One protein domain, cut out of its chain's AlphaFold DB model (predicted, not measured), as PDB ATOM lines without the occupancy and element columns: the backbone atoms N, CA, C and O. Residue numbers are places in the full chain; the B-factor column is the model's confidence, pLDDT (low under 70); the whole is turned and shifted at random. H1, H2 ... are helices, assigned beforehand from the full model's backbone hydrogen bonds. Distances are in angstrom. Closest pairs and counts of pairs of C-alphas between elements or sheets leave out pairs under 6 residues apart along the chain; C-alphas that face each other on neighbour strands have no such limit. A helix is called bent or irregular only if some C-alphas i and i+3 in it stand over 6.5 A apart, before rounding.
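AT A GLANCE: This is residues 12 to 57 of the 169 residues of an uncharacterized protein of [Ruminococcus] torques CAG:61 (UniProt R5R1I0). One long helix, H3, makes the length of this model, and the shorter helix H2 folds along part of it to form a helical hairpin. The small helix H1 packs on the same long helix farther toward its C-terminal end. The printed part has 46 residues with three named helices, in the order H1, H2, H3, and no named strand; the class is all helix. The whole is only just loose, close to compact, with a radius of gyration of the C-alphas of 11.6 A, and the C-alphas span 37 by 17 by 12 A, a rod.

IN THESE COORDINATES: Begin at C-alpha 12, at (31.278, -13.615, -7.067), where H1 starts; it takes residues 12 to 16, Phe 12 to Val 16. After two residues in between, find C-alpha 19 at (25.262, -2.459, -13.149), the first of H2, which holds residues 19 to 27 and measures 12.8 A from first to last C-alpha. Five residues follow, and at C-alpha 33, at (43.472, 3.900, -27.025), you reach H3, residues 33 to 56. Its z values climb from there to C-alpha 56 at (37.282, -6.911, 5.183), 34.5 A from its first C-alpha. H3 is irregular, but only just: C-alphas 34 and 37 are 6.7 A apart.

HOW THE PARTS SIT: Start from H3, which touches both other helices. H2 and H3 form a helical hairpin: they touch, and they run opposite ways at a shallow tilt of 24 degrees. Look at Leu 21 and Ile 43, whose C-alphas are the closest of the two helices, 6.7 A apart; H3 touches H2 with residues 40 to 43 alone. Farther along H3, residues 47 to 54 alone touch H1, and the closest C-alphas of that pair are those of Val 16 and Arg 50, 5.5 A apart. H1 and H2 are apart, although they follow each other in the chain. On the backbone atoms, every O i to N i+4 pair is within hydrogen-bond range in H1 and H2, and 18 of 20 are in H3.

THE WHOLE: The two C-alphas farthest apart are those of Pro 32 and Gln 57, at 37.1 A, while the first and last printed C-alphas, of Phe 12 and Gln 57, are 16.1 A apart. The printed part has no cut. The links from H1 to H2 and from H2 to H3 are both tight. In the B-factor column the mean pLDDT of the printed part is 90.7, and the one residue under 70 is Gln 57.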
ATOM      1  N   PHE A  12      30.251 -14.510  -7.584       86.69
ATOM      2  CA  PHE A  12      31.278 -13.615  -7.067       86.69
ATOM      3  C   PHE A  12      31.368 -12.303  -7.860       86.69
ATOM      4  O   PHE A  12      31.377 -11.223  -7.262       86.69
ATOM      5  N   ASP A  13      31.393 -12.370  -9.194       88.31
ATOM      6  CA  ASP A  13      31.454 -11.178 -10.042       88.31
ATOM      7  C   ASP A  13      30.214 -10.290  -9.899       88.31
ATOM      8  O   ASP A  13      30.334  -9.064  -9.991       88.31
ATOM      9  N   GLU A  14      29.041 -10.879  -9.654       88.38
ATOM     10  CA  GLU A  14      27.804 -10.148  -9.353       88.38
ATOM     11  C   GLU A  14      27.909  -9.348  -8.045       88.38
ATOM     12  O   GLU A  14      27.436  -8.212  -7.976       88.38
ATOM     13  N   LEU A  15      28.586  -9.890  -7.028       86.81
ATOM     14  CA  LEU A  15      28.782  -9.201  -5.748       86.81
ATOM     15  C   LEU A  15      29.743  -8.011  -5.867       86.81
ATOM     16  O   LEU A  15      29.552  -6.978  -5.219       86.81
ATOM     17  N   VAL A  16      30.784  -8.129  -6.693       90.56
ATOM     18  CA  VAL A  16      31.824  -7.090  -6.803       90.56
ATOM     19  C   VAL A  16      31.570  -6.105  -7.950       90.56
ATOM     20  O   VAL A  16      32.036  -4.961  -7.898       90.56
ATOM     21  N   THR A  17      30.755  -6.461  -8.944       90.56
ATOM     22  CA  THR A  17      30.445  -5.608 -10.102       90.56
ATOM     23  C   THR A  17      29.026  -5.042 -10.025       90.56
ATOM     24  O   THR A  17      28.046  -5.765 -10.094       90.56
ATOM     25  N   SER A  18      28.879  -3.713  -9.994       89.69
ATOM     26  CA  SER A  18      27.550  -3.073 -10.086       89.69
ATOM     27  C   SER A  18      27.095  -2.906 -11.539       89.69
ATOM     28  O   SER A  18      27.960  -2.746 -12.406       89.69
ATOM     29  N   PRO A  19      25.783  -2.746 -11.807       89.25
ATOM     30  CA  PRO A  19      25.262  -2.459 -13.149       89.25
ATOM     31  C   PRO A  19      25.974  -1.289 -13.847       89.25
ATOM     32  O   PRO A  19      26.348  -1.375 -15.012       89.25
ATOM     33  N   THR A  20      26.285  -0.222 -13.108       91.94
ATOM     34  CA  THR A  20      27.037   0.927 -13.635       91.94
ATOM     35  C   THR A  20      28.447   0.556 -14.107       91.94
ATOM     36  O   THR A  20      28.911   1.075 -15.117       91.94
ATOM     37  N   LEU A  21      29.132  -0.359 -13.411       93.00
ATOM     38  CA  LEU A  21      30.466  -0.819 -13.811       93.00
ATOM     39  C   LEU A  21      30.385  -1.726 -15.037       93.00
ATOM     40  O   LEU A  21      31.255  -1.638 -15.893       93.00
ATOM     41  N   GLN A  22      29.336  -2.545 -15.165       92.75
ATOM     42  CA  GLN A  22      29.101  -3.327 -16.384       92.75
ATOM     43  C   GLN A  22      28.899  -2.411 -17.596       92.75
ATOM     44  O   GLN A  22      29.542  -2.610 -18.623       92.75
ATOM     45  N   ILE A  23      28.107  -1.341 -17.456       93.44
ATOM     46  CA  ILE A  23      27.957  -0.324 -18.512       93.44
ATOM     47  C   ILE A  23      29.316   0.303 -18.854       93.44
ATOM     48  O   ILE A  23      29.666   0.424 -20.026       93.44
ATOM     49  N   MET A  24      30.125   0.655 -17.851       93.12
ATOM     50  CA  MET A  24      31.468   1.196 -18.089       93.12
ATOM     51  C   MET A  24      32.397   0.192 -18.793       93.12
ATOM     52  O   MET A  24      33.169   0.600 -19.658       93.12
ATOM     53  N   LYS A  25      32.302  -1.110 -18.489       94.00
ATOM     54  CA  LYS A  25      33.036  -2.168 -19.208       94.00
ATOM     55  C   LYS A  25      32.633  -2.227 -20.683       94.00
ATOM     56  O   LYS A  25      33.509  -2.307 -21.541       94.00
ATOM     57  N   LEU A  26      31.337  -2.114 -20.984       93.94
ATOM     58  CA  LEU A  26      30.823  -2.096 -22.363       93.94
ATOM     59  C   LEU A  26      31.330  -0.896 -23.175       93.94
ATOM     60  O   LEU A  26      31.406  -0.974 -24.398       93.94
ATOM     61  N   LEU A  27      31.717   0.200 -22.519       92.88
ATOM     62  CA  LEU A  27      32.283   1.378 -23.182       92.88
ATOM     63  C   LEU A  27      33.769   1.221 -23.551       92.88
ATOM     64  O   LEU A  27      34.272   1.984 -24.380       92.88
ATOM     65  N   ILE A  28      34.490   0.246 -22.982       93.94
ATOM     66  CA  ILE A  28      35.938   0.060 -23.202       93.94
ATOM     67  C   ILE A  28      36.294  -0.101 -24.695       93.94
ATOM     68  O   ILE A  28      37.214   0.594 -25.146       93.94
ATOM     69  N   PRO A  29      35.600  -0.936 -25.500       93.62
ATOM     70  CA  PRO A  29      35.903  -1.085 -26.927       93.62
ATOM     71  C   PRO A  29      35.761   0.225 -27.710       93.62
ATOM     72  O   PRO A  29      36.544   0.484 -28.624       93.62
ATOM     73  N   TYR A  30      34.825   1.085 -27.305       94.12
ATOM     74  CA  TYR A  30      34.559   2.386 -27.928       94.12
ATOM     75  C   TYR A  30      35.449   3.512 -27.388       94.12
ATOM     76  O   TYR A  30      35.469   4.612 -27.937       94.12
ATOM     77  N   THR A  31      36.209   3.254 -26.323       92.81
ATOM     78  CA  THR A  31      37.115   4.240 -25.731       92.81
ATOM     79  C   THR A  31      38.404   4.337 -26.561       92.81
ATOM     80  O   THR A  31      39.002   3.293 -26.869       92.81
ATOM     81  N   PRO A  32      38.882   5.557 -26.900       91.62
ATOM     82  CA  PRO A  32      40.159   5.763 -27.582       91.62
ATOM     83  C   PRO A  32      41.324   5.105 -26.840       91.62
ATOM     84  O   PRO A  32      41.323   5.031 -25.611       91.62
ATOM     85  N   PHE A  33      42.349   4.669 -27.576       84.19
ATOM     86  CA  PHE A  33      43.472   3.900 -27.025       84.19
ATOM     87  C   PHE A  33      44.134   4.565 -25.804       84.19
ATOM     88  O   PHE A  33      44.436   3.890 -24.822       84.19
ATOM     89  N   SER A  34      44.275   5.894 -25.830       84.50
ATOM     90  CA  SER A  34      44.832   6.689 -24.728       84.50
ATOM     91  C   SER A  34      44.026   6.580 -23.426       84.50
ATOM     92  O   SER A  34      44.616   6.497 -22.351       84.50
ATOM     93  N   GLY A  35      42.691   6.534 -23.504       90.19
ATOM     94  CA  GLY A  35      41.798   6.430 -22.344       90.19
ATOM     95  C   GLY A  35      41.444   4.994 -21.956       90.19
ATOM     96  O   GLY A  35      41.092   4.736 -20.807       90.19
ATOM     97  N   ARG A  36      41.569   4.040 -22.887       94.75
ATOM     98  CA  ARG A  36      41.142   2.648 -22.693       94.75
ATOM     99  C   ARG A  36      41.879   1.971 -21.541       94.75
ATOM    100  O   ARG A  36      41.241   1.348 -20.698       94.75
ATOM    101  N   ARG A  37      43.209   2.134 -21.478       93.25
ATOM    102  CA  ARG A  37      44.031   1.595 -20.381       93.25
ATOM    103  C   ARG A  37      43.598   2.177 -19.038       93.25
ATOM    104  O   ARG A  37      43.379   1.424 -18.100       93.25
ATOM    105  N   MET A  38      43.450   3.499 -18.960       93.38
ATOM    106  CA  MET A  38      43.071   4.183 -17.723       93.38
ATOM    107  C   MET A  38      41.681   3.752 -17.241       93.38
ATOM    108  O   MET A  38      41.530   3.416 -16.070       93.38
ATOM    109  N   LEU A  39      40.691   3.700 -18.137       94.38
ATOM    110  CA  LEU A  39      39.330   3.273 -17.814       94.38
ATOM    111  C   LEU A  39      39.289   1.810 -17.352       94.38
ATOM    112  O   LEU A  39      38.696   1.516 -16.317       94.38
ATOM    113  N   ALA A  40      39.954   0.904 -18.074       95.06
ATOM    114  CA  ALA A  40      40.021  -0.509 -17.703       95.06
ATOM    115  C   ALA A  40      40.690  -0.708 -16.333       95.06
ATOM    116  O   ALA A  40      40.157  -1.419 -15.481       95.06
ATOM    117  N   SER A  41      41.823  -0.037 -16.091       95.12
ATOM    118  CA  SER A  41      42.508  -0.073 -14.796       95.12
ATOM    119  C   SER A  41      41.650   0.510 -13.675       95.12
ATOM    120  O   SER A  41      41.612  -0.059 -12.588       95.12
ATOM    121  N   PHE A  42      40.932   1.605 -13.930       95.12
ATOM    122  CA  PHE A  42      40.039   2.212 -12.948       95.12
ATOM    123  C   PHE A  42      38.886   1.278 -12.568       95.12
ATOM    124  O   PHE A  42      38.640   1.064 -11.385       95.12
ATOM    125  N   ILE A  43      38.225   0.658 -13.551       95.94
ATOM    126  CA  ILE A  43      37.161  -0.325 -13.301       95.94
ATOM    127  C   ILE A  43      37.695  -1.476 -12.442       95.94
ATOM    128  O   ILE A  43      37.090  -1.801 -11.422       95.94
ATOM    129  N   LYS A  44      38.857  -2.036 -12.799       96.31
ATOM    130  CA  LYS A  44      39.485  -3.126 -12.038       96.31
ATOM    131  C   LYS A  44      39.862  -2.715 -10.618       96.31
ATOM    132  O   LYS A  44      39.694  -3.501  -9.692       96.31
ATOM    133  N   PHE A  45      40.319  -1.479 -10.429       96.81
ATOM    134  CA  PHE A  45      40.609  -0.944  -9.103       96.81
ATOM    135  C   PHE A  45      39.350  -0.858  -8.229       96.81
ATOM    136  O   PHE A  45      39.387  -1.249  -7.063       96.81
ATOM    137  N   ILE A  46      38.219  -0.411  -8.786       95.00
ATOM    138  CA  ILE A  46      36.948  -0.363  -8.049       95.00
ATOM    139  C   ILE A  46      36.450  -1.770  -7.694       95.00
ATOM    140  O   ILE A  46      35.986  -1.971  -6.571       95.00
ATOM    141  N   GLU A  47      36.554  -2.739  -8.607       95.00
ATOM    142  CA  GLU A  47      36.218  -4.144  -8.326       95.00
ATOM    143  C   GLU A  47      37.065  -4.695  -7.183       95.00
ATOM    144  O   GLU A  47      36.517  -5.189  -6.202       95.00
ATOM    145  N   LEU A  48      38.385  -4.509  -7.250       94.88
ATOM    146  CA  LEU A  48      39.304  -4.940  -6.200       94.88
ATOM    147  C   LEU A  48      38.964  -4.300  -4.849       94.88
ATOM    148  O   LEU A  48      38.915  -4.982  -3.827       94.88
ATOM    149  N   GLN A  49      38.686  -2.996  -4.833       93.75
ATOM    150  CA  GLN A  49      38.287  -2.300  -3.614       93.75
ATOM    151  C   GLN A  49      36.994  -2.882  -3.024       93.75
ATOM    152  O   GLN A  49      36.854  -2.951  -1.801       93.75
ATOM    153  N   ARG A  50      36.043  -3.301  -3.865       91.44
ATOM    154  CA  ARG A  50      34.807  -3.956  -3.419       91.44
ATOM    155  C   ARG A  50      35.063  -5.363  -2.905       91.44
ATOM    156  O   ARG A  50      34.549  -5.674  -1.839       91.44
ATOM    157  N   THR A  51      35.910  -6.147  -3.568       90.75
ATOM    158  CA  THR A  51      36.360  -7.458  -3.078       90.75
ATOM    159  C   THR A  51      36.971  -7.343  -1.685       90.75
ATOM    160  O   THR A  51      36.557  -8.040  -0.764       90.75
ATOM    161  N   ILE A  52      37.905  -6.406  -1.487       90.00
ATOM    162  CA  ILE A  52      38.546  -6.191  -0.182       90.00
ATOM    163  C   ILE A  52      37.513  -5.786   0.875       90.00
ATOM    164  O   ILE A  52      37.602  -6.222   2.016       90.00
ATOM    165  N   ARG A  53      36.512  -4.970   0.524       87.44
ATOM    166  CA  ARG A  53      35.440  -4.588   1.457       87.44
ATOM    167  C   ARG A  53      34.516  -5.752   1.806       87.44
ATOM    168  O   ARG A  53      34.142  -5.858   2.969       87.44
ATOM    169  N   LEU A  54      34.194  -6.597   0.825       84.81
ATOM    170  CA  LEU A  54      33.320  -7.761   0.971       84.81
ATOM    171  C   LEU A  54      33.842  -8.722   2.048       84.81
ATOM    172  O   LEU A  54      33.062  -9.201   2.860       84.81
ATOM    173  N   PHE A  55      35.162  -8.929   2.095       80.38
ATOM    174  CA  PHE A  55      35.817  -9.805   3.075       80.38
ATOM    175  C   PHE A  55      36.473  -9.062   4.253       80.38
ATOM    176  O   PHE A  55      36.836  -9.674   5.253       80.38
ATOM    177  N   GLY A  56      36.654  -7.743   4.151       72.38
ATOM    178  CA  GLY A  56      37.282  -6.911   5.183       72.38
ATOM    179  C   GLY A  56      36.308  -6.406   6.248       72.38
ATOM    180  O   GLY A  56      36.728  -6.068   7.358       72.38
ATOM    181  N   GLN A  57      35.005  -6.356   5.953       65.25
ATOM    182  CA  GLN A  57      34.000  -6.172   6.992       65.25
ATOM    183  C   GLN A  57      33.919  -7.461   7.806       65.25
ATOM    184  O   GLN A  57      33.493  -8.494   7.306       65.25
TER     185      GLN A  57